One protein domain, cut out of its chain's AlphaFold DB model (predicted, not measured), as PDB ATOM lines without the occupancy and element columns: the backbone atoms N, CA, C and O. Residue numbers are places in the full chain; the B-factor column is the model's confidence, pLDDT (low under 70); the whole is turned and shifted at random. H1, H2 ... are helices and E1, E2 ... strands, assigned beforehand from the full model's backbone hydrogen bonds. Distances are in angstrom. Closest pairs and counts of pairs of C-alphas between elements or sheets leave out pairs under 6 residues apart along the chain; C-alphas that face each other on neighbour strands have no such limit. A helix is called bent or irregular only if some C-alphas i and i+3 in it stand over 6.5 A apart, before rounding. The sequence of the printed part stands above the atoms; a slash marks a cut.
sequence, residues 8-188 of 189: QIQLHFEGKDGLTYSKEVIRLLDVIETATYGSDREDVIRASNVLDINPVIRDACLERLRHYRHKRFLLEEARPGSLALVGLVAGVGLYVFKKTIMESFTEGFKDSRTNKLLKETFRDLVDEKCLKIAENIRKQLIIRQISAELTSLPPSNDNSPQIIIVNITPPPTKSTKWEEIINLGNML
ATOM      1  N   GLN A   8     271.128 241.452 288.075       88.69
ATOM      2  CA  GLN A   8     270.829 240.176 288.702       88.69
ATOM      3  C   GLN A   8     271.117 239.046 287.714       88.69
ATOM      4  O   GLN A   8     270.769 239.131 286.538       88.69
ATOM      5  N   ILE A   9     271.741 237.971 288.189       89.31
ATOM      6  CA  ILE A   9     272.017 236.781 287.384       89.31
ATOM      7  C   ILE A   9     271.261 235.609 288.007       89.31
ATOM      8  O   ILE A   9     271.518 235.218 289.143       89.31
ATOM      9  N   GLN A  10     270.308 235.053 287.271       89.69
ATOM     10  CA  GLN A  10     269.481 233.933 287.702       89.69
ATOM     11  C   GLN A  10     269.964 232.657 287.024       89.69
ATOM     12  O   GLN A  10     270.106 232.609 285.805       89.69
ATOM     13  N   LEU A  11     270.238 231.629 287.819       88.12
ATOM     14  CA  LEU A  11     270.669 230.317 287.355       88.12
ATOM     15  C   LEU A  11     269.519 229.342 287.542       88.12
ATOM     16  O   LEU A  11     269.066 229.120 288.666       88.12
ATOM     17  N   HIS A  12     269.054 228.755 286.451       86.56
ATOM     18  CA  HIS A  12     268.043 227.710 286.464       86.56
ATOM     19  C   HIS A  12     268.693 226.407 286.036       86.56
ATOM     20  O   HIS A  12     269.346 226.349 285.000       86.56
ATOM     21  N   PHE A  13     268.523 225.365 286.833       83.25
ATOM     22  CA  PHE A  13     269.071 224.052 286.566       83.25
ATOM     23  C   PHE A  13     267.943 223.107 286.181       83.25
ATOM     24  O   PHE A  13     267.101 222.747 287.007       83.25
ATOM     25  N   GLU A  14     267.933 222.689 284.924       69.44
ATOM     26  CA  GLU A  14     267.045 221.633 284.471       69.44
ATOM     27  C   GLU A  14     267.637 220.287 284.916       69.44
ATOM     28  O   GLU A  14     268.802 219.974 284.680       69.44
ATOM     29  N   GLY A  15     266.859 219.475 285.621       61.59
ATOM     30  CA  GLY A  15     267.289 218.161 286.090       61.59
ATOM     31  C   GLY A  15     266.101 217.372 286.619       61.59
ATOM     32  O   GLY A  15     265.150 217.966 287.130       61.59
ATOM     33  N   LYS A  16     266.142 216.036 286.514       53.94
ATOM     34  CA  LYS A  16     265.189 215.185 287.243       53.94
ATOM     35  C   LYS A  16     265.324 215.515 288.735       53.94
ATOM     36  O   LYS A  16     266.425 215.481 289.277       53.94
ATOM     37  N   ASP A  17     264.217 215.921 289.347       57.28
ATOM     38  CA  ASP A  17     264.105 216.292 290.765       57.28
ATOM     39  C   ASP A  17     264.963 217.495 291.217       57.28
ATOM     40  O   ASP A  17     265.216 217.670 292.409       57.28
ATOM     41  N   GLY A  18     265.423 218.347 290.290       56.09
ATOM     42  CA  GLY A  18     266.222 219.536 290.626       56.09
ATOM     43  C   GLY A  18     267.647 219.233 291.116       56.09
ATOM     44  O   GLY A  18     268.322 220.119 291.648       56.09
ATOM     45  N   LEU A  19     268.125 217.997 290.942       57.19
ATOM     46  CA  LEU A  19     269.474 217.586 291.323       57.19
ATOM     47  C   LEU A  19     270.495 218.036 290.273       57.19
ATOM     48  O   LEU A  19     270.503 217.562 289.139       57.19
ATOM     49  N   THR A  20     271.399 218.926 290.679       68.69
ATOM     50  CA  THR A  20     272.542 219.362 289.866       68.69
ATOM     51  C   THR A  20     273.843 218.915 290.507       68.69
ATOM     52  O   THR A  20     274.032 219.039 291.717       68.69
ATOM     53  N   TYR A  21     274.786 218.445 289.692       73.19
ATOM     54  CA  TYR A  21     276.140 218.165 290.155       73.19
ATOM     55  C   TYR A  21     276.808 219.450 290.656       73.19
ATOM     56  O   TYR A  21     277.026 220.388 289.889       73.19
ATOM     57  N   SER A  22     277.207 219.470 291.929       79.00
ATOM     58  CA  SER A  22     277.889 220.607 292.570       79.00
ATOM     59  C   SER A  22     279.098 221.113 291.774       79.00
ATOM     60  O   SER A  22     279.352 222.314 291.711       79.00
ATOM     61  N   LYS A  23     279.811 220.206 291.097       82.12
ATOM     62  CA  LYS A  23     280.923 220.539 290.201       82.12
ATOM     63  C   LYS A  23     280.505 221.462 289.051       82.12
ATOM     64  O   LYS A  23     281.242 222.393 288.742       82.12
ATOM     65  N   GLU A  24     279.354 221.227 288.427       79.94
ATOM     66  CA  GLU A  24     278.860 222.067 287.328       79.94
ATOM     67  C   GLU A  24     278.403 223.436 287.837       79.94
ATOM     68  O   GLU A  24     278.712 224.452 287.217       79.94
ATOM     69  N   VAL A  25     277.792 223.482 289.027       83.12
ATOM     70  CA  VAL A  25     277.453 224.745 289.702       83.12
ATOM     71  C   VAL A  25     278.710 225.591 289.927       83.12
ATOM     72  O   VAL A  25     278.745 226.752 289.532       83.12
ATOM     73  N   ILE A  26     279.775 225.013 290.492       86.81
ATOM     74  CA  ILE A  26     281.041 225.728 290.732       86.81
ATOM     75  C   ILE A  26     281.655 226.218 289.414       86.81
ATOM     76  O   ILE A  26     282.047 227.379 289.308       86.81
ATOM     77  N   ARG A  27     281.691 225.364 288.379       87.62
ATOM     78  CA  ARG A  27     282.210 225.746 287.055       87.62
ATOM     79  C   ARG A  27     281.446 226.923 286.461       87.62
ATOM     80  O   ARG A  27     282.064 227.760 285.803       87.62
ATOM     81  N   LEU A  28     280.135 226.976 286.670       88.25
ATOM     82  CA  LEU A  28     279.293 228.060 286.195       88.25
ATOM     83  C   LEU A  28     279.522 229.354 286.979       88.25
ATOM     84  O   LEU A  28     279.674 230.412 286.370       88.25
ATOM     85  N   LEU A  29     279.618 229.272 288.308       89.06
ATOM     86  CA  LEU A  29     279.968 230.419 289.149       89.06
ATOM     87  C   LEU A  29     281.312 231.029 288.727       89.06
ATOM     88  O   LEU A  29     281.417 232.246 288.597       89.06
ATOM     89  N   ASP A  30     282.310 230.200 288.406       90.62
ATOM     90  CA  ASP A  30     283.602 230.664 287.884       90.62
ATOM     91  C   ASP A  30     283.483 231.381 286.532       90.62
ATOM     92  O   ASP A  30     284.191 232.363 286.280       90.62
ATOM     93  N   VAL A  31     282.610 230.897 285.642       92.00
ATOM     94  CA  VAL A  31     282.337 231.538 284.345       92.00
ATOM     95  C   VAL A  31     281.729 232.920 284.553       92.00
ATOM     96  O   VAL A  31     282.205 233.895 283.969       92.00
ATOM     97  N   ILE A  32     280.718 233.008 285.413       91.62
ATOM     98  CA  ILE A  32     280.009 234.248 285.718       91.62
ATOM     99  C   ILE A  32     280.949 235.256 286.398       91.62
ATOM    100  O   ILE A  32     281.013 236.421 286.001       91.62
ATOM    101  N   GLU A  33     281.752 234.810 287.362       90.88
ATOM    102  CA  GLU A  33     282.776 235.631 288.013       90.88
ATOM    103  C   GLU A  33     283.817 236.143 287.017       90.88
ATOM    104  O   GLU A  33     284.182 237.316 287.039       90.88
ATOM    105  N   THR A  34     284.266 235.298 286.091       91.81
ATOM    106  CA  THR A  34     285.234 235.713 285.070       91.81
ATOM    107  C   THR A  34     284.637 236.754 284.120       91.81
ATOM    108  O   THR A  34     285.295 237.752 283.817       91.81
ATOM    109  N   ALA A  35     283.392 236.560 283.677       92.25
ATOM    110  CA  ALA A  35     282.705 237.487 282.779       92.25
ATOM    111  C   ALA A  35     282.465 238.857 283.436       92.25
ATOM    112  O   ALA A  35     282.758 239.896 282.840       92.25
ATOM    113  N   THR A  36     281.998 238.863 284.684       91.50
ATOM    114  CA  THR A  36     281.776 240.099 285.452       91.50
ATOM    115  C   THR A  36     283.082 240.814 285.802       91.50
ATOM    116  O   THR A  36     283.154 242.036 285.691       91.50
ATOM    117  N   TYR A  37     284.148 240.076 286.136       92.19
ATOM    118  CA  TYR A  37     285.493 240.632 286.323       92.19
ATOM    119  C   TYR A  37     286.058 241.299 285.075       92.19
ATOM    120  O   TYR A  37     286.565 242.420 285.164       92.19
ATOM    121  N   GLY A  38     285.949 240.644 283.919       92.25
ATOM    122  CA  GLY A  38     286.362 241.239 282.649       92.25
ATOM    123  C   GLY A  38     285.626 242.551 282.376       92.25
ATOM    124  O   GLY A  38     286.257 243.559 282.065       92.25
ATOM    125  N   SER A  39     284.312 242.550 282.595       92.81
ATOM    126  CA  SER A  39     283.459 243.718 282.395       92.81
ATOM    127  C   SER A  39     283.807 244.892 283.325       92.81
ATOM    128  O   SER A  39     284.014 245.999 282.836       92.81
ATOM    129  N   ASP A  40     283.976 244.671 284.634       92.25
ATOM    130  CA  ASP A  40     284.390 245.743 285.559       92.25
ATOM    131  C   ASP A  40     285.742 246.363 285.182       92.25
ATOM    132  O   ASP A  40     285.954 247.567 285.332       92.25
ATOM    133  N   ARG A  41     286.684 245.537 284.711       94.19
ATOM    134  CA  ARG A  41     288.003 246.010 284.285       94.19
ATOM    135  C   ARG A  41     287.892 246.951 283.085       94.19
ATOM    136  O   ARG A  41     288.585 247.966 283.056       94.19
ATOM    137  N   GLU A  42     287.046 246.623 282.112       94.06
ATOM    138  CA  GLU A  42     286.782 247.491 280.960       94.06
ATOM    139  C   GLU A  42     286.143 248.816 281.377       94.06
ATOM    140  O   GLU A  42     286.586 249.866 280.910       94.06
ATOM    141  N   ASP A  43     285.173 248.782 282.293       93.12
ATOM    142  CA  ASP A  43     284.504 249.988 282.789       93.12
ATOM    143  C   ASP A  43     285.484 250.921 283.503       93.12
ATOM    144  O   ASP A  43     285.489 252.123 283.249       93.12
ATOM    145  N   VAL A  44     286.369 250.377 284.350       93.94
ATOM    146  CA  VAL A  44     287.426 251.160 285.011       93.94
ATOM    147  C   VAL A  44     288.354 251.805 283.983       93.94
ATOM    148  O   VAL A  44     288.650 252.995 284.096       93.94
ATOM    149  N   ILE A  45     288.794 251.061 282.964       94.75
ATOM    150  CA  ILE A  45     289.658 251.604 281.905       94.75
ATOM    151  C   ILE A  45     288.930 252.722 281.152       94.75
ATOM    152  O   ILE A  45     289.477 253.813 280.985       94.75
ATOM    153  N   ARG A  46     287.679 252.493 280.746       93.50
ATOM    154  CA  ARG A  46     286.883 253.477 280.008       93.50
ATOM    155  C   ARG A  46     286.638 254.736 280.832       93.50
ATOM    156  O   ARG A  46     286.922 255.828 280.353       93.50
ATOM    157  N   ALA A  47     286.176 254.589 282.070       92.38
ATOM    158  CA  ALA A  47     285.948 255.715 282.964       92.38
ATOM    159  C   ALA A  47     287.248 256.474 283.259       92.38
ATOM    160  O   ALA A  47     287.226 257.699 283.314       92.38
ATOM    161  N   SER A  48     288.389 255.782 283.376       93.56
ATOM    162  CA  SER A  48     289.682 256.447 283.562       93.56
ATOM    163  C   SER A  48     290.066 257.317 282.366       93.56
ATOM    164  O   SER A  48     290.546 258.426 282.570       93.56
ATOM    165  N   ASN A  49     289.780 256.861 281.142       93.31
ATOM    166  CA  ASN A  49     290.039 257.628 279.926       93.31
ATOM    167  C   ASN A  49     289.075 258.816 279.783       93.31
ATOM    168  O   ASN A  49     289.504 259.908 279.436       93.31
ATOM    169  N   VAL A  50     287.780 258.622 280.069       91.88
ATOM    170  CA  VAL A  50     286.761 259.691 279.990       91.88
ATOM    171  C   VAL A  50     287.055 260.823 280.974       91.88
ATOM    172  O   VAL A  50     286.844 261.992 280.663       91.88
ATOM    173  N   LEU A  51     287.530 260.476 282.168       90.06
ATOM    174  CA  LEU A  51     287.820 261.419 283.246       90.06
ATOM    175  C   LEU A  51     289.262 261.945 283.238       90.06
ATOM    176  O   LEU A  51     289.613 262.694 284.148       90.06
ATOM    177  N   ASP A  52     290.081 261.529 282.267       91.38
ATOM    178  CA  ASP A  52     291.516 261.833 282.184       91.38
ATOM    179  C   ASP A  52     292.266 261.557 283.507       91.38
ATOM    180  O   ASP A  52     293.034 262.362 284.036       91.38
ATOM    181  N   ILE A  53     291.977 260.404 284.113       90.44
ATOM    182  CA  ILE A  53     292.581 259.999 285.383       90.44
ATOM    183  C   ILE A  53     294.011 259.528 285.139       90.44
ATOM    184  O   ILE A  53     294.276 258.724 284.245       90.44
ATOM    185  N   ASN A  54     294.923 259.958 286.015       91.50
ATOM    186  CA  ASN A  54     296.320 259.542 285.983       91.50
ATOM    187  C   ASN A  54     296.444 257.998 285.882       91.50
ATOM    188  O   ASN A  54     295.854 257.287 286.708       91.50
ATOM    189  N   PRO A  55     297.242 257.466 284.930       94.12
ATOM    190  CA  PRO A  55     297.439 256.029 284.747       94.12
ATOM    191  C   PRO A  55     297.822 255.266 286.021       94.12
ATOM    192  O   PRO A  55     297.375 254.140 286.206       94.12
ATOM    193  N   VAL A  56     298.572 255.886 286.938       94.50
ATOM    194  CA  VAL A  56     298.962 255.273 288.220       94.50
ATOM    195  C   VAL A  56     297.738 254.963 289.089       94.50
ATOM    196  O   VAL A  56     297.657 253.895 289.695       94.50
ATOM    197  N   ILE A  57     296.748 255.861 289.119       93.12
ATOM    198  CA  ILE A  57     295.500 255.669 289.879       93.12
ATOM    199  C   ILE A  57     294.654 254.575 289.227       93.12
ATOM    200  O   ILE A  57     294.089 253.731 289.926       93.12
ATOM    201  N   ARG A  58     294.588 254.556 287.890       95.19
ATOM    202  CA  ARG A  58     293.919 253.487 287.138       95.19
ATOM    203  C   ARG A  58     294.543 252.130 287.460       95.19
ATOM    204  O   ARG A  58     293.816 251.196 287.783       95.19
ATOM    205  N   ASP A  59     295.864 252.017 287.411       96.31
ATOM    206  CA  ASP A  59     296.562 250.752 287.638       96.31
ATOM    207  C   ASP A  59     296.394 250.281 289.095       96.31
ATOM    208  O   ASP A  59     296.078 249.113 289.333       96.31
ATOM    209  N   ALA A  60     296.459 251.200 290.066       96.06
ATOM    210  CA  ALA A  60     296.134 250.912 291.464       96.06
ATOM    211  C   ALA A  60     294.678 250.444 291.647       96.06
ATOM    212  O   ALA A  60     294.406 249.524 292.425       96.06
ATOM    213  N   CYS A  61     293.731 251.041 290.917       95.38
ATOM    214  CA  CYS A  61     292.330 250.631 290.928       95.38
ATOM    215  C   CYS A  61     292.158 249.218 290.359       95.38
ATOM    216  O   CYS A  61     291.446 248.401 290.945       95.38
ATOM    217  N   LEU A  62     292.819 248.908 289.242       95.94
ATOM    218  CA  LEU A  62     292.774 247.583 288.623       95.94
ATOM    219  C   LEU A  62     293.381 246.504 289.523       95.94
ATOM    220  O   LEU A  62     292.834 245.404 289.597       95.94
ATOM    221  N   GLU A  63     294.462 246.815 290.237       95.81
ATOM    222  CA  GLU A  63     295.030 245.890 291.217       95.81
ATOM    223  C   GLU A  63     294.053 245.644 292.370       95.81
ATOM    224  O   GLU A  63     293.733 244.502 292.694       95.81
ATOM    225  N   ARG A  64     293.452 246.703 292.920       94.50
ATOM    226  CA  ARG A  64     292.437 246.563 293.976       94.50
ATOM    227  C   ARG A  64     291.225 245.767 293.526       94.50
ATOM    228  O   ARG A  64     290.702 244.975 294.305       94.50
ATOM    229  N   LEU A  65     290.792 245.946 292.280       93.44
ATOM    230  CA  LEU A  65     289.654 245.237 291.699       93.44
ATOM    231  C   LEU A  65     289.855 243.710 291.718       93.44
ATOM    232  O   LEU A  65     288.876 242.973 291.877       93.44
ATOM    233  N   ARG A  66     291.106 243.228 291.628       92.50
ATOM    234  CA  ARG A  66     291.453 241.797 291.741       92.50
ATOM    235  C   ARG A  66     291.136 241.220 293.114       92.50
ATOM    236  O   ARG A  66     290.688 240.082 293.193       92.50
ATOM    237  N   HIS A  67     291.287 241.994 294.188       91.56
ATOM    238  CA  HIS A  67     290.981 241.531 295.549       91.56
ATOM    239  C   HIS A  67     289.481 241.341 295.819       91.56
ATOM    240  O   HIS A  67     289.111 240.713 296.815       91.56
ATOM    241  N   TYR A  68     288.626 241.871 294.939       88.00
ATOM    242  CA  TYR A  68     287.180 241.643 294.961       88.00
ATOM    243  C   TYR A  68     286.759 240.452 294.107       88.00
ATOM    244  O   TYR A  68     285.570 240.156 294.050       88.00
ATOM    245  N   ARG A  69     287.690 239.760 293.438       83.50
ATOM    246  CA  ARG A  69     287.362 238.519 292.738       83.50
ATOM    247  C   ARG A  69     286.812 237.500 293.743       83.50
ATOM    248  O   ARG A  69     287.345 237.368 294.842       83.50
ATOM    249  N   HIS A  70     285.740 236.815 293.368       84.06
ATOM    250  CA  HIS A  70     284.982 235.858 294.183       84.06
ATOM    251  C   HIS A  70     284.235 236.471 295.383       84.06
ATOM    252  O   HIS A  70     283.724 235.738 296.224       84.06
ATOM    253  N   LYS A  71     284.152 237.807 295.485       84.06
ATOM    254  CA  LYS A  71     283.432 238.529 296.557       84.06
ATOM    255  C   LYS A  71     282.306 239.422 296.021       84.06
ATOM    256  O   LYS A  71     281.906 240.375 296.683       84.06
ATOM    257  N   ARG A  72     281.855 239.172 294.789       81.25
ATOM    258  CA  ARG A  72     280.980 240.081 294.020       81.25
ATOM    259  C   ARG A  72     279.520 239.682 294.038       81.25
ATOM    260  O   ARG A  72     278.650 240.540 293.904       81.25
ATOM    261  N   PHE A  73     279.279 238.386 294.179       81.62
ATOM    262  CA  PHE A  73     277.948 237.814 294.213       81.62
ATOM    263  C   PHE A  73     277.502 237.630 295.648       81.62
ATOM    264  O   PHE A  73     278.236 237.091 296.476       81.62
ATOM    265  N   LEU A  74     276.275 238.057 295.908       80.88
ATOM    266  CA  LEU A  74     275.512 237.632 297.057       80.88
ATOM    267  C   LEU A  74     274.471 236.631 296.551       80.88
ATOM    268  O   LEU A  74     273.796 236.870 295.547       80.88
ATOM    269  N   LEU A  75     274.359 235.491 297.226       82.44
ATOM    270  CA  LEU A  75     273.221 234.606 297.015       82.44
ATOM    271  C   LEU A  75     271.994 235.308 297.601       82.44
ATOM    272  O   LEU A  75     271.945 235.530 298.809       82.44
ATOM    273  N   GLU A  76     271.053 235.703 296.747       80.19
ATOM    274  CA  GLU A  76     269.824 236.366 297.187       80.19
ATOM    275  C   GLU A  76     268.777 235.327 297.577       80.19
ATOM    276  O   GLU A  76     268.201 235.389 298.661       80.19
ATOM    277  N   GLU A  77     268.564 234.345 296.702       80.88
ATOM    278  CA  GLU A  77     267.543 233.325 296.880       80.88
ATOM    279  C   GLU A  77     268.016 231.985 296.304       80.88
ATOM    280  O   GLU A  77     268.701 231.929 295.282       80.88
ATOM    281  N   ALA A  78     267.636 230.890 296.959       81.94
ATOM    282  CA  ALA A  78     267.838 229.534 296.468       81.94
ATOM    283  C   ALA A  78     266.505 228.784 296.522       81.94
ATOM    284  O   ALA A  78     265.870 228.722 297.576       81.94
ATOM    285  N   ARG A  79     266.085 228.212 295.393       81.56
ATOM    286  CA  ARG A  79     264.877 227.384 295.278       81.56
ATOM    287  C   ARG A  79     265.255 226.008 294.716       81.56
ATOM    288  O   ARG A  79     266.340 225.854 294.153       81.56
ATOM    289  N   PRO A  80     264.397 224.985 294.847       78.50
ATOM    290  CA  PRO A  80     264.644 223.699 294.200       78.50
ATOM    291  C   PRO A  80     264.884 223.881 292.693       78.50
ATOM    292  O   PRO A  80     264.034 224.425 291.993       78.50
ATOM    293  N   GLY A  81     266.060 223.470 292.212       77.69
ATOM    294  CA  GLY A  81     266.454 223.616 290.807       77.69
ATOM    295  C   GLY A  81     266.833 225.037 290.365       77.69
ATOM    296  O   GLY A  81     267.037 225.248 289.175       77.69
ATOM    297  N   SER A  82     266.960 226.028 291.255       75.00
ATOM    298  CA  SER A  82     267.417 227.366 290.853       75.00
ATOM    299  C   SER A  82     268.167 228.138 291.937       75.00
ATOM    300  O   SER A  82     267.948 227.986 293.138       75.00
ATOM    301  N   LEU A  83     269.084 228.997 291.495       76.12
ATOM    302  CA  LEU A  83     269.844 229.916 292.335       76.12
ATOM    303  C   LEU A  83     269.736 231.322 291.750       76.12
ATOM    304  O   LEU A  83     270.129 231.556 290.609       76.12
ATOM    305  N   ALA A  84     269.241 232.273 292.536       75.06
ATOM    306  CA  ALA A  84     269.269 233.684 292.190       75.06
ATOM    307  C   ALA A  84     270.496 234.339 292.830       75.06
ATOM    308  O   ALA A  84     270.622 234.429 294.054       75.06
ATOM    309  N   LEU A  85     271.412 234.809 291.987       75.00
ATOM    310  CA  LEU A  85     272.586 235.558 292.406       75.00
ATOM    311  C   LEU A  85     272.333 237.036 292.128       75.00
ATOM    312  O   LEU A  85     272.276 237.471 290.976       75.00
ATOM    313  N   VAL A  86     272.233 237.832 293.186       68.31
ATOM    314  CA  VAL A  86     272.316 239.286 293.056       68.31
ATOM    315  C   VAL A  86     273.742 239.670 293.368       68.31
ATOM    316  O   VAL A  86     274.189 239.673 294.513       68.31
ATOM    317  N   GLY A  87     274.499 239.962 292.321       61.78
ATOM    318  CA  GLY A  87     275.777 240.615 292.512       61.78
ATOM    319  C   GLY A  87     275.589 242.121 292.549       61.78
ATOM    320  O   GLY A  87     274.761 242.677 291.832       61.78
ATOM    321  N   LEU A  88     276.466 242.805 293.281       61.88
ATOM    322  CA  LEU A  88     276.739 244.228 293.053       61.88
ATOM    323  C   LEU A  88     277.516 244.394 291.734       61.88
ATOM    324  O   LEU A  88     278.520 245.101 291.674       61.88
ATOM    325  N   VAL A  89     277.098 243.693 290.677       66.06
ATOM    326  CA  VAL A  89     277.855 243.502 289.438       66.06
ATOM    327  C   VAL A  89     278.121 244.841 288.761       66.06
ATOM    328  O   VAL A  89     279.200 245.061 288.225       66.06
ATOM    329  N   ALA A  90     277.179 245.780 288.844       64.75
ATOM    330  CA  ALA A  90     277.371 247.135 288.344       64.75
ATOM    331  C   ALA A  90     278.153 248.045 289.314       64.75
ATOM    332  O   ALA A  90     278.794 249.005 288.887       64.75
ATOM    333  N   GLY A  91     278.123 247.750 290.616       80.19
ATOM    334  CA  GLY A  91     278.612 248.642 291.667       80.19
ATOM    335  C   GLY A  91     280.065 248.432 292.090       80.19
ATOM    336  O   GLY A  91     280.679 249.379 292.583       80.19
ATOM    337  N   VAL A  92     280.638 247.234 291.912       87.88
ATOM    338  CA  VAL A  92     282.002 246.926 292.390       87.88
ATOM    339  C   VAL A  92     283.047 247.794 291.691       87.88
ATOM    340  O   VAL A  92     283.844 248.431 292.382       87.88
ATOM    341  N   GLY A  93     283.029 247.882 290.356       88.88
ATOM    342  CA  GLY A  93     283.951 248.743 289.609       88.88
ATOM    343  C   GLY A  93     283.899 250.202 290.075       88.88
ATOM    344  O   GLY A  93     284.930 250.775 290.430       88.88
ATOM    345  N   LEU A  94     282.694 250.772 290.186       91.38
ATOM    346  CA  LEU A  94     282.486 252.139 290.673       91.38
ATOM    347  C   LEU A  94     282.994 252.323 292.109       91.38
ATOM    348  O   LEU A  94     283.668 253.310 292.408       91.38
ATOM    349  N   TYR A  95     282.674 251.387 293.006       91.75
ATOM    350  CA  TYR A  95     283.092 251.433 294.405       91.75
ATOM    351  C   TYR A  95     284.618 251.417 294.536       91.75
ATOM    352  O   TYR A  95     285.185 252.279 295.214       91.75
ATOM    353  N   VAL A  96     285.284 250.473 293.865       92.44
ATOM    354  CA  VAL A  96     286.746 250.340 293.897       92.44
ATOM    355  C   VAL A  96     287.403 251.581 293.304       92.44
ATOM    356  O   VAL A  96     288.352 252.108 293.893       92.44
ATOM    357  N   PHE A  97     286.875 252.101 292.196       92.62
ATOM    358  CA  PHE A  97     287.439 253.279 291.551       92.62
ATOM    359  C   PHE A  97     287.297 254.524 292.428       92.62
ATOM    360  O   PHE A  97     288.284 255.193 292.735       92.62
ATOM    361  N   LYS A  98     286.094 254.771 292.950       92.38
ATOM    362  CA  LYS A  98     285.836 255.862 293.893       92.38
ATOM    363  C   LYS A  98     286.747 255.790 295.117       92.38
ATOM    364  O   LYS A  98     287.332 256.802 295.495       92.38
ATOM    365  N   LYS A  99     286.874 254.611 295.730       92.12
ATOM    366  CA  LYS A  99     287.741 254.408 296.896       92.12
ATOM    367  C   LYS A  99     289.201 254.720 296.563       92.12
ATOM    368  O   LYS A  99     289.884 255.360 297.352       92.12
ATOM    369  N   THR A 100     289.654 254.316 295.382       92.56
ATOM    370  CA  THR A 100     291.031 254.550 294.934       92.56
ATOM    371  C   THR A 100     291.322 256.028 294.719       92.56
ATOM    372  O   THR A 100     292.314 256.522 295.243       92.56
ATOM    373  N   ILE A 101     290.419 256.763 294.064       89.44
ATOM    374  CA  ILE A 101     290.569 258.214 293.902       89.44
ATOM    375  C   ILE A 101     290.543 258.924 295.261       89.44
ATOM    376  O   ILE A 101     291.372 259.790 295.503       89.44
ATOM    377  N   MET A 102     289.634 258.548 296.167       89.56
ATOM    378  CA  MET A 102     289.538 259.167 297.498       89.56
ATOM    379  C   MET A 102     290.790 258.979 298.360       89.56
ATOM    380  O   MET A 102     291.087 259.820 299.199       89.56
ATOM    381  N   GLU A 103     291.512 257.875 298.188       87.75
ATOM    382  CA  GLU A 103     292.774 257.657 298.901       87.75
ATOM    383  C   GLU A 103     293.938 258.425 298.260       87.75
ATOM    384  O   GLU A 103     294.893 258.767 298.949       87.75
ATOM    385  N   SER A 104     293.855 258.733 296.962       83.50
ATOM    386  CA  SER A 104     294.809 259.616 296.277       83.50
ATOM    387  C   SER A 104     294.519 261.107 296.501       83.50
ATOM    388  O   SER A 104     295.440 261.915 296.451       83.50
ATOM    389  N   PHE A 105     293.259 261.472 296.759       78.88
ATOM    390  CA  PHE A 105     292.800 262.845 296.976       78.88
ATOM    391  C   PHE A 105     291.913 262.908 298.223       78.88
ATOM    392  O   PHE A 105     290.726 262.574 298.186       78.88
ATOM    393  N   THR A 106     292.494 263.338 299.340       64.25
ATOM    394  CA  THR A 106     291.868 263.278 300.667       64.25
ATOM    395  C   THR A 106     290.791 264.340 300.912       64.25
ATOM    396  O   THR A 106     289.959 264.144 301.797       64.25
ATOM    397  N   GLU A 107     290.707 265.407 300.108       64.38
ATOM    398  CA  GLU A 107     289.720 266.483 300.295       64.38
ATOM    399  C   GLU A 107     288.994 266.861 298.990       64.38
ATOM    400  O   GLU A 107     289.566 266.886 297.905       64.38
ATOM    401  N   GLY A 108     287.684 267.117 299.083       73.69
ATOM    402  CA  GLY A 108     286.866 267.648 297.984       73.69
ATOM    403  C   GLY A 108     286.302 266.636 296.976       73.69
ATOM    404  O   GLY A 108     285.334 266.961 296.289       73.69
ATOM    405  N   PHE A 109     286.801 265.394 296.898       83.25
ATOM    406  CA  PHE A 109     286.321 264.448 295.873       83.25
ATOM    407  C   PHE A 109     284.827 264.113 296.005       83.25
ATOM    408  O   PHE A 109     284.128 264.034 294.996       83.25
ATOM    409  N   LYS A 110     284.305 263.936 297.227       81.94
ATOM    410  CA  LYS A 110     282.915 263.482 297.440       81.94
ATOM    411  C   LYS A 110     281.877 264.410 296.798       81.94
ATOM    412  O   LYS A 110     280.920 263.900 296.216       81.94
ATOM    413  N   ASP A 111     282.113 265.714 296.824       82.44
ATOM    414  CA  ASP A 111     281.194 266.719 296.273       82.44
ATOM    415  C   ASP A 111     281.686 267.309 294.942       82.44
ATOM    416  O   ASP A 111     281.007 268.131 294.323       82.44
ATOM    417  N   SER A 112     282.842 266.840 294.459       87.00
ATOM    418  CA  SER A 112     283.437 267.274 293.199       87.00
ATOM    419  C   SER A 112     282.569 266.939 291.983       87.00
ATOM    420  O   SER A 112     281.847 265.934 291.937       87.00
ATOM    421  N   ARG A 113     282.727 267.750 290.930       87.75
ATOM    422  CA  ARG A 113     282.202 267.459 289.589       87.75
ATOM    423  C   ARG A 113     282.681 266.094 289.083       87.75
ATOM    424  O   ARG A 113     281.896 265.369 288.484       87.75
ATOM    425  N   THR A 114     283.921 265.718 289.390       86.44
ATOM    426  CA  THR A 114     284.522 264.437 288.996       86.44
ATOM    427  C   THR A 114     283.762 263.243 289.567       86.44
ATOM    428  O   THR A 114     283.479 262.300 288.840       86.44
ATOM    429  N   ASN A 115     283.359 263.275 290.842       89.50
ATOM    430  CA  ASN A 115     282.579 262.183 291.435       89.50
ATOM    431  C   ASN A 115     281.162 262.081 290.848       89.50
ATOM    432  O   ASN A 115     280.641 260.975 290.712       89.50
ATOM    433  N   LYS A 116     280.532 263.209 290.492       90.12
ATOM    434  CA  LYS A 116     279.234 263.199 289.794       90.12
ATOM    435  C   LYS A 116     279.372 262.578 288.402       90.12
ATOM    436  O   LYS A 116     278.672 261.613 288.111       90.12
ATOM    437  N   LEU A 117     280.358 263.038 287.634       89.94
ATOM    438  CA  LEU A 117     280.642 262.538 286.291       89.94
ATOM    439  C   LEU A 117     281.042 261.055 286.295       89.94
ATOM    440  O   LEU A 117     280.625 260.302 285.424       89.94
ATOM    441  N   LEU A 118     281.787 260.600 287.308       90.44
ATOM    442  CA  LEU A 118     282.117 259.185 287.490       90.44
ATOM    443  C   LEU A 118     280.854 258.335 287.695       90.44
ATOM    444  O   LEU A 118     280.713 257.284 287.074       90.44
ATOM    445  N   LYS A 119     279.928 258.779 288.553       90.81
ATOM    446  CA  LYS A 119     278.661 258.068 288.779       90.81
ATOM    447  C   LYS A 119     277.800 258.030 287.520       90.81
ATOM    448  O   LYS A 119     277.211 256.993 287.251       90.81
ATOM    449  N   GLU A 120     277.709 259.140 286.793       89.94
ATOM    450  CA  GLU A 120     276.986 259.227 285.517       89.94
ATOM    451  C   GLU A 120     277.596 258.277 284.488       89.94
ATOM    452  O   GLU A 120     276.896 257.410 283.984       89.94
ATOM    453  N   THR A 121     278.923 258.314 284.323       90.12
ATOM    454  CA  THR A 121     279.650 257.399 283.434       90.12
ATOM    455  C   THR A 121     279.309 255.941 283.738       90.12
ATOM    456  O   THR A 121     278.919 255.204 282.846       90.12
ATOM    457  N   PHE A 122     279.399 255.503 284.997       90.38
ATOM    458  CA  PHE A 122     279.077 254.112 285.345       90.38
ATOM    459  C   PHE A 122     277.590 253.768 285.186       90.38
ATOM    460  O   PHE A 122     277.281 252.616 284.896       90.38
ATOM    461  N   ARG A 123     276.675 254.732 285.362       88.31
ATOM    462  CA  ARG A 123     275.236 254.530 285.123       88.31
ATOM    463  C   ARG A 123     274.938 254.307 283.647       88.31
ATOM    464  O   ARG A 123     274.175 253.401 283.335       88.31
ATOM    465  N   ASP A 124     275.569 255.083 282.775       87.75
ATOM    466  CA  ASP A 124     275.388 254.980 281.325       87.75
ATOM    467  C   ASP A 124     275.978 253.677 280.768       87.75
ATOM    468  O   ASP A 124     275.557 253.183 279.725       87.75
ATOM    469  N   LEU A 125     276.935 253.083 281.488       88.31
ATOM    470  CA  LEU A 125     277.555 251.819 281.104       88.31
ATOM    471  C   LEU A 125     276.733 250.584 281.474       88.31
ATOM    472  O   LEU A 125     277.016 249.532 280.913       88.31
ATOM    473  N   VAL A 126     275.740 250.659 282.374       87.38
ATOM    474  CA  VAL A 126     275.067 249.451 282.905       87.38
ATOM    475  C   VAL A 126     274.404 248.614 281.807       87.38
ATOM    476  O   VAL A 126     274.562 247.393 281.808       87.38
ATOM    477  N   ASP A 127     273.718 249.247 280.854       84.94
ATOM    478  CA  ASP A 127     273.035 248.534 279.765       84.94
ATOM    479  C   ASP A 127     274.041 247.771 278.887       84.94
ATOM    480  O   ASP A 127     273.904 246.569 278.645       84.94
ATOM    481  N   GLU A 128     275.116 248.445 278.463       88.69
ATOM    482  CA  GLU A 128     276.197 247.820 277.693       88.69
ATOM    483  C   GLU A 128     276.901 246.726 278.508       88.69
ATOM    484  O   GLU A 128     277.245 245.664 277.983       88.69
ATOM    485  N   LYS A 129     277.087 246.968 279.808       90.44
ATOM    486  CA  LYS A 129     277.712 246.044 280.750       90.44
ATOM    487  C   LYS A 129     276.943 244.732 280.824       90.44
ATOM    488  O   LYS A 129     277.546 243.665 280.723       90.44
ATOM    489  N   CYS A 130     275.621 244.802 280.957       90.19
ATOM    490  CA  CYS A 130     274.744 243.637 281.000       90.19
ATOM    491  C   CYS A 130     274.875 242.790 279.725       90.19
ATOM    492  O   CYS A 130     275.137 241.585 279.802       90.19
ATOM    493  N   LEU A 131     274.820 243.434 278.554       90.00
ATOM    494  CA  LEU A 131     274.991 242.766 277.259       90.00
ATOM    495  C   LEU A 131     276.362 242.089 277.134       90.00
ATOM    496  O   LEU A 131     276.446 240.927 276.733       90.00
ATOM    497  N   LYS A 132     277.437 242.779 277.528       91.06
ATOM    498  CA  LYS A 132     278.802 242.232 277.500       91.06
ATOM    499  C   LYS A 132     278.993 241.063 278.454       91.06
ATOM    500  O   LYS A 132     279.644 240.080 278.096       91.06
ATOM    501  N   ILE A 133     278.445 241.150 279.665       92.56
ATOM    502  CA  ILE A 133     278.483 240.048 280.630       92.56
ATOM    503  C   ILE A 133     277.776 238.835 280.031       92.56
ATOM    504  O   ILE A 133     278.357 237.751 280.016       92.56
ATOM    505  N   ALA A 134     276.575 239.020 279.478       92.75
ATOM    506  CA  ALA A 134     275.827 237.946 278.843       92.75
ATOM    507  C   ALA A 134     276.607 237.315 277.670       92.75
ATOM    508  O   ALA A 134     276.752 236.094 277.592       92.75
ATOM    509  N   GLU A 135     277.188 238.127 276.785       92.56
ATOM    510  CA  GLU A 135     277.996 237.641 275.663       92.56
ATOM    511  C   GLU A 135     279.233 236.855 276.130       92.56
ATOM    512  O   GLU A 135     279.533 235.779 275.605       92.56
ATOM    513  N   ASN A 136     279.934 237.351 277.151       93.69
ATOM    514  CA  ASN A 136     281.115 236.692 277.701       93.69
ATOM    515  C   ASN A 136     280.768 235.383 278.417       93.69
ATOM    516  O   ASN A 136     281.493 234.401 278.248       93.69
ATOM    517  N   ILE A 137     279.651 235.333 279.153       93.88
ATOM    518  CA  ILE A 137     279.129 234.086 279.724       93.88
ATOM    519  C   ILE A 137     278.873 233.086 278.593       93.88
ATOM    520  O   ILE A 137     279.406 231.978 278.634       93.88
ATOM    521  N   ARG A 138     278.152 233.487 277.537       92.38
ATOM    522  CA  ARG A 138     277.857 232.623 276.381       92.38
ATOM    523  C   ARG A 138     279.129 232.059 275.740       92.38
ATOM    524  O   ARG A 138     279.223 230.852 275.531       92.38
ATOM    525  N   LYS A 139     280.137 232.902 275.484       92.38
ATOM    526  CA  LYS A 139     281.438 232.470 274.936       92.38
ATOM    527  C   LYS A 139     282.121 231.434 275.832       92.38
ATOM    528  O   LYS A 139     282.614 230.422 275.343       92.38
ATOM    529  N   GLN A 140     282.142 231.669 277.142       92.19
ATOM    530  CA  GLN A 140     282.785 230.769 278.100       92.19
ATOM    531  C   GLN A 140     282.044 229.436 278.259       92.19
ATOM    532  O   GLN A 140     282.698 228.401 278.392       92.19
ATOM    533  N   LEU A 141     280.710 229.438 278.207       90.12
ATOM    534  CA  LEU A 141     279.898 228.217 278.220       90.12
ATOM    535  C   LEU A 141     280.220 227.325 277.016       90.12
ATOM    536  O   LEU A 141     280.474 226.134 277.197       90.12
ATOM    537  N   ILE A 142     280.323 227.914 275.817       88.56
ATOM    538  CA  ILE A 142     280.702 227.206 274.583       88.56
ATOM    539  C   ILE A 142     282.103 226.593 274.713       88.56
ATOM    540  O   ILE A 142     282.275 225.397 274.484       88.56
ATOM    541  N   ILE A 143     283.098 227.383 275.138       89.69
ATOM    542  CA  ILE A 143     284.487 226.915 275.312       89.69
ATOM    543  C   ILE A 143     284.560 225.740 276.297       89.69
ATOM    544  O   ILE A 143     285.332 224.803 276.104       89.69
ATOM    545  N   ARG A 144     283.756 225.784 277.365       86.38
ATOM    546  CA  ARG A 144     283.739 224.772 278.430       86.38
ATOM    547  C   ARG A 144     282.779 223.610 278.166       86.38
ATOM    548  O   ARG A 144     282.695 222.729 279.025       86.38
ATOM    549  N   GLN A 145     282.101 223.608 277.015       87.00
ATOM    550  CA  GLN A 145     281.116 222.605 276.604       87.00
ATOM    551  C   GLN A 145     279.996 222.410 277.641       87.00
ATOM    552  O   GLN A 145     279.588 221.288 277.933       87.00
ATOM    553  N   ILE A 146     279.526 223.510 278.234       84.88
ATOM    554  CA  ILE A 146     278.388 223.509 279.159       84.88
ATOM    555  C   ILE A 146     277.133 223.822 278.340       84.88
ATOM    556  O   ILE A 146     277.074 224.860 277.681       84.88
ATOM    557  N   SER A 147     276.148 222.921 278.365       85.50
ATOM    558  CA  SER A 147     274.868 223.124 277.679       85.50
ATOM    559  C   SER A 147     274.010 224.088 278.492       85.50
ATOM    560  O   SER A 147     273.589 223.772 279.604       85.50
ATOM    561  N   ALA A 148     273.825 225.296 277.971       86.94
ATOM    562  CA  ALA A 148     272.999 226.302 278.613       86.94
ATOM    563  C   ALA A 148     272.451 227.309 277.599       86.94
ATOM    564  O   ALA A 148     273.131 227.685 276.639       86.94
ATOM    565  N   GLU A 149     271.242 227.782 277.863       89.19
ATOM    566  CA  GLU A 149     270.601 228.886 277.168       89.19
ATOM    567  C   GLU A 149     270.710 230.163 277.998       89.19
ATOM    568  O   GLU A 149     270.672 230.141 279.230       89.19
ATOM    569  N   LEU A 150     270.872 231.296 277.314       91.75
ATOM    570  CA  LEU A 150     271.115 232.577 277.962       91.75
ATOM    571  C   LEU A 150     270.158 233.644 277.442       91.75
ATOM    572  O   LEU A 150     270.213 233.989 276.255       91.75
ATOM    573  N   THR A 151     269.378 234.224 278.349       90.75
ATOM    574  CA  THR A 151     268.392 235.268 278.051       90.75
ATOM    575  C   THR A 151     268.687 236.506 278.889       90.75
ATOM    576  O   THR A 151     268.902 236.404 280.090       90.75
ATOM    577  N   SER A 152     268.690 237.684 278.266       88.94
ATOM    578  CA  SER A 152     268.806 238.966 278.971       88.94
ATOM    579  C   SER A 152     267.457 239.666 278.941       88.94
ATOM    580  O   SER A 152     266.887 239.850 277.867       88.94
ATOM    581  N   LEU A 153     266.959 240.063 280.106       88.38
ATOM    582  CA  LEU A 153     265.716 240.804 280.259       88.38
ATOM    583  C   LEU A 153     266.028 242.240 280.699       88.38
ATOM    584  O   LEU A 153     266.785 242.433 281.659       88.38
ATOM    585  N   PRO A 154     265.460 243.251 280.017       85.94
ATOM    586  CA  PRO A 154     265.574 244.639 280.446       85.94
ATOM    587  C   PRO A 154     264.863 244.845 281.795       85.94
ATOM    588  O   PRO A 154     264.034 244.018 282.194       85.94
ATOM    589  N   PRO A 155     265.145 245.952 282.502       84.81
ATOM    590  CA  PRO A 155     264.473 246.234 283.757       84.81
ATOM    591  C   PRO A 155     262.992 246.536 283.486       84.81
ATOM    592  O   PRO A 155     262.647 247.296 282.584       84.81
ATOM    593  N   SER A 156     262.103 245.941 284.282       86.12
ATOM    594  CA  SER A 156     260.649 246.151 284.194       86.12
ATOM    595  C   SER A 156     260.201 247.568 284.594       86.12
ATOM    596  O   SER A 156     259.165 248.044 284.140       86.12
ATOM    597  N   ASN A 157     260.967 248.232 285.465       86.75
ATOM    598  CA  ASN A 157     260.795 249.610 285.924       86.75
ATOM    599  C   ASN A 157     262.114 250.147 286.527       86.75
ATOM    600  O   ASN A 157     263.088 249.406 286.676       86.75
ATOM    601  N   ASP A 158     262.141 251.421 286.930       82.25
ATOM    602  CA  ASP A 158     263.338 252.069 287.500       82.25
ATOM    603  C   ASP A 158     263.855 251.430 288.810       82.25
ATOM    604  O   ASP A 158     265.025 251.600 289.170       82.25
ATOM    605  N   ASN A 159     263.010 250.667 289.508       82.50
ATOM    606  CA  ASN A 159     263.314 249.990 290.774       82.50
ATOM    607  C   ASN A 159     263.568 248.480 290.607       82.50
ATOM    608  O   ASN A 159     263.639 247.751 291.596       82.50
ATOM    609  N   SER A 160     263.700 247.989 289.373       82.00
ATOM    610  CA  SER A 160     263.990 246.580 289.091       82.00
ATOM    611  C   SER A 160     265.340 246.435 288.394       82.00
ATOM    612  O   SER A 160     265.619 247.247 287.516       82.00
ATOM    613  N   PRO A 161     266.153 245.426 288.743       84.50
ATOM    614  CA  PRO A 161     267.442 245.200 288.104       84.50
ATOM    615  C   PRO A 161     267.275 244.706 286.664       84.50
ATOM    616  O   PRO A 161     266.209 244.238 286.259       84.50
ATOM    617  N   GLN A 162     268.365 244.753 285.906       87.69
ATOM    618  CA  GLN A 162     268.490 243.970 284.678       87.69
ATOM    619  C   GLN A 162     268.723 242.511 285.036       87.69
ATOM    620  O   GLN A 162     269.463 242.228 285.977       87.69
ATOM    621  N   ILE A 163     268.117 241.586 284.297       89.56
ATOM    622  CA  ILE A 163     268.167 240.165 284.647       89.56
ATOM    623  C   ILE A 163     268.848 239.385 283.528       89.56
ATOM    624  O   ILE A 163     268.399 239.402 282.387       89.56
ATOM    625  N   ILE A 164     269.907 238.654 283.866       90.81
ATOM    626  CA  ILE A 164     270.516 237.647 282.997       90.81
ATOM    627  C   ILE A 164     270.070 236.280 283.504       90.81
ATOM    628  O   ILE A 164     270.441 235.875 284.602       90.81
ATOM    629  N   ILE A 165     269.285 235.563 282.709       90.44
ATOM    630  CA  ILE A 165     268.837 234.202 283.001       90.44
ATOM    631  C   ILE A 165     269.762 233.220 282.285       90.44
ATOM    632  O   ILE A 165     269.982 233.326 281.077       90.44
ATOM    633  N   VAL A 166     270.288 232.262 283.041       89.94
ATOM    634  CA  VAL A 166     271.104 231.147 282.560       89.94
ATOM    635  C   VAL A 166     270.335 229.858 282.823       89.94
ATOM    636  O   VAL A 166     270.297 229.385 283.958       89.94
ATOM    637  N   ASN A 167     269.717 229.298 281.786       88.25
ATOM    638  CA  ASN A 167     269.052 227.999 281.862       88.25
ATOM    639  C   ASN A 167     270.071 226.917 281.523       88.25
ATOM    640  O   ASN A 167     270.649 226.933 280.443       88.25
ATOM    641  N   ILE A 168     270.330 226.005 282.445       85.94
ATOM    642  CA  ILE A 168     271.385 225.002 282.335       85.94
ATOM    643  C   ILE A 168     270.715 223.671 282.073       85.94
ATOM    644  O   ILE A 168     269.981 223.164 282.922       85.94
ATOM    645  N   THR A 169     271.003 223.104 280.911       82.44
ATOM    646  CA  THR A 169     270.504 221.792 280.526       82.44
ATOM    647  C   THR A 169     271.485 220.747 281.053       82.44
ATOM    648  O   THR A 169     272.706 220.896 280.890       82.44
ATOM    649  N   PRO A 170     271.002 219.681 281.713       69.94
ATOM    650  CA  PRO A 170     271.889 218.670 282.242       69.94
ATOM    651  C   PRO A 170     272.576 217.986 281.056       69.94
ATOM    652  O   PRO A 170     271.945 217.775 280.012       69.94
ATOM    653  N   PRO A 171     273.867 217.629 281.174       66.12
ATOM    654  CA  PRO A 171     274.488 216.820 280.141       66.12
ATOM    655  C   PRO A 171     273.654 215.545 279.972       66.12
ATOM    656  O   PRO A 171     273.150 215.031 280.979       66.12
ATOM    657  N   PRO A 172     273.505 215.018 278.741       60.31
ATOM    658  CA  PRO A 172     272.816 213.754 278.546       60.31
ATOM    659  C   PRO A 172     273.441 212.749 279.506       60.31
ATOM    660  O   PRO A 172     274.666 212.570 279.504       60.31
ATOM    661  N   THR A 173     272.621 212.161 280.381       57.25
ATOM    662  CA  THR A 173     273.051 211.046 281.218       57.25
ATOM    663  C   THR A 173     273.676 210.061 280.258       57.25
ATOM    664  O   THR A 173     272.989 209.539 279.380       57.25
ATOM    665  N   LYS A 174     274.997 209.866 280.356       50.75
ATOM    666  CA  LYS A 174     275.622 208.733 279.692       50.75
ATOM    667  C   LYS A 174     274.818 207.548 280.191       50.75
ATOM    668  O   LYS A 174     274.882 207.294 281.393       50.75
ATOM    669  N   SER A 175     274.046 206.916 279.299       46.38
ATOM    670  CA  SER A 175     273.604 205.531 279.448       46.38
ATOM    671  C   SER A 175     274.785 204.840 280.099       46.38
ATOM    672  O   SER A 175     275.891 204.791 279.540       46.38
ATOM    673  N   THR A 176     274.648 204.537 281.384       48.88
ATOM    674  CA  THR A 176     275.717 203.853 282.080       48.88
ATOM    675  C   THR A 176     275.872 202.572 281.288       48.88
ATOM    676  O   THR A 176     274.886 201.872 281.111       48.88
ATOM    677  N   LYS A 177     277.075 202.244 280.804       52.75
ATOM    678  CA  LYS A 177     277.345 200.943 280.165       52.75
ATOM    679  C   LYS A 177     276.711 199.772 280.936       52.75
ATOM    680  O   LYS A 177     276.395 198.758 280.344       52.75
ATOM    681  N   TRP A 178     276.495 199.932 282.243       50.62
ATOM    682  CA  TRP A 178     275.700 199.056 283.099       50.62
ATOM    683  C   TRP A 178     274.244 198.830 282.666       50.62
ATOM    684  O   TRP A 178     273.814 197.691 282.713       50.62
ATOM    685  N   GLU A 179     273.491 199.837 282.225       52.94
ATOM    686  CA  GLU A 179     272.118 199.668 281.716       52.94
ATOM    687  C   GLU A 179     272.108 198.918 280.376       52.94
ATOM    688  O   GLU A 179     271.255 198.064 280.159       52.94
ATOM    689  N   GLU A 180     273.097 199.156 279.510       54.09
ATOM    690  CA  GLU A 180     273.306 198.360 278.290       54.09
ATOM    691  C   GLU A 180     273.718 196.914 278.607       54.09
ATOM    692  O   GLU A 180     273.222 195.988 277.975       54.09
ATOM    693  N   ILE A 181     274.571 196.695 279.615       56.28
ATOM    694  CA  ILE A 181     274.991 195.357 280.070       56.28
ATOM    695  C   ILE A 181     273.829 194.601 280.736       56.28
ATOM    696  O   ILE A 181     273.663 193.411 280.484       56.28
ATOM    697  N   ILE A 182     273.005 195.270 281.547       57.75
ATOM    698  CA  ILE A 182     271.814 194.682 282.179       57.75
ATOM    699  C   ILE A 182     270.764 194.337 281.115       57.75
ATOM    700  O   ILE A 182     270.201 193.246 281.141       57.75
ATOM    701  N   ASN A 183     270.546 195.218 280.134       57.09
ATOM    702  CA  ASN A 183     269.631 194.938 279.028       57.09
ATOM    703  C   ASN A 183     270.147 193.821 278.104       57.09
ATOM    704  O   ASN A 183     269.344 193.028 277.630       57.09
ATOM    705  N   LEU A 184     271.461 193.698 277.891       58.72
ATOM    706  CA  LEU A 184     272.050 192.566 277.164       58.72
ATOM    707  C   LEU A 184     271.920 191.243 277.931       58.72
ATOM    708  O   LEU A 184     271.684 190.213 277.308       58.72
ATOM    709  N   GLY A 185     272.038 191.264 279.262       58.56
ATOM    710  CA  GLY A 185     271.825 190.086 280.109       58.56
ATOM    711  C   GLY A 185     270.387 189.566 280.046       58.56
ATOM    712  O   GLY A 185     270.181 188.373 279.868       58.56
ATOM    713  N   ASN A 186     269.403 190.467 280.077       61.75
ATOM    714  CA  ASN A 186     267.979 190.115 280.003       61.75
ATOM    715  C   ASN A 186     267.502 189.701 278.597       61.75
ATOM    716  O   ASN A 186     266.389 189.209 278.459       61.75
ATOM    717  N   MET A 187     268.297 189.930 277.544       53.31
ATOM    718  CA  MET A 187     268.007 189.448 276.183       53.31
ATOM    719  C   MET A 187     268.611 188.064 275.890       53.31
ATOM    720  O   MET A 187     268.389 187.528 274.805       53.31
ATOM    721  N   LEU A 188     269.407 187.517 276.814       53.22
ATOM    722  CA  LEU A 188     270.058 186.208 276.697       53.22
ATOM    723  C   LEU A 188     269.412 185.124 277.586       53.22
ATOM    724  O   LEU A 188     269.878 183.984 277.553       53.22
TER     725      LEU A 188
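Overview. This is residues 8 to 188 of the 189 residues of an uncharacterized protein of Acaryochloris sp. RCC1774 (UniProt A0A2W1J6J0). A twisted five-stranded sheet has H1 and H4b, an arm of the bent helix H4, over one face, making two layers; past one end of the strands, the later part of H1 packs with H2, H3 and H4a in a cluster of helices. At the opposite end residues 173 to 188, including H5, stick out free. The printed part has 181 residues, with five named helices and five named strands in the order E1 H1 H2 E2 E3 H3 H4 E4 E5 H5. The class is mixed, helices and strands, and the mixed sheet runs E2 E3 E1 E5 E4. The whole is loose, with a radius of gyration of the C-alphas of 21.2 A and spans of 85 by 35 by 22 A.

Arrangement. Start at E1, residues 8 to 13: its parallel neighbour is E5, residues 162 to 168, with N 10 and O 164 within hydrogen-bond range at 2.8 A. Its antiparallel neighbour is E3, residues 82 to 87, with N 11 and O 83 at 2.8 A. Edge strand E2, residues 73 to 79, forms a hairpin with E3, N 84 and O 77 at 2.8 A; edge strand E4, residues 148 to 153, forms one with E5, N 165 and O 151 at 2.8 A. H1, residues 22 to 50, is on the sheet at a height of 8.1 A. H4, residues 113 to 143, by its hydrogen bonds assigned as one helix, is bent: C-alphas 124 and 127 are 7.0 A apart, and its arms H4a, residues 113 to 124, and H4b, residues 127 to 143, stand at a steep tilt of 52 degrees. H4b is on the same face as H1, at a height of 9.7 A, and touches H1, closest C-alphas Ala 35 and Asn 136, 5.4 A. Residues 41 to 48 of H1 touch H2, residues 55 to 66, in a helical hairpin, closest C-alphas Ser 48 and Arg 58, 6.3 A. H3, residues 91 to 104, touches H2, closest C-alphas Cys 61 and Phe 97, 5.6 A. E1, H1 H2, E2 and E3, H3 H4, E4 are split strand-helix-strand units, strands running the same way with others between them, with right-handed crossovers. Every O i to N i+4 pair is within hydrogen-bond range in H1, H2, H3, H4a, H4b and H5, residues 177 to 186.

Along the chain. Find C-alpha 8 at (270.829, 240.176, 288.702), where E1 begins. From C-alpha 22 at (277.889, 220.607, 292.570), H1 runs 42.0 A; H4b measures 24.9 A and H3 20.1 A. H5 ends at C-alpha 186, (267.979, 190.115, 280.003).

Size, cuts and confidence. The farthest C-alphas, Glu 107 and Leu 188, are 86.0 A apart. The printed part has no cut and no long link. Confidence is under 70 at residues 14 to 20, 86 to 90, 106 to 107 and 170 to 188.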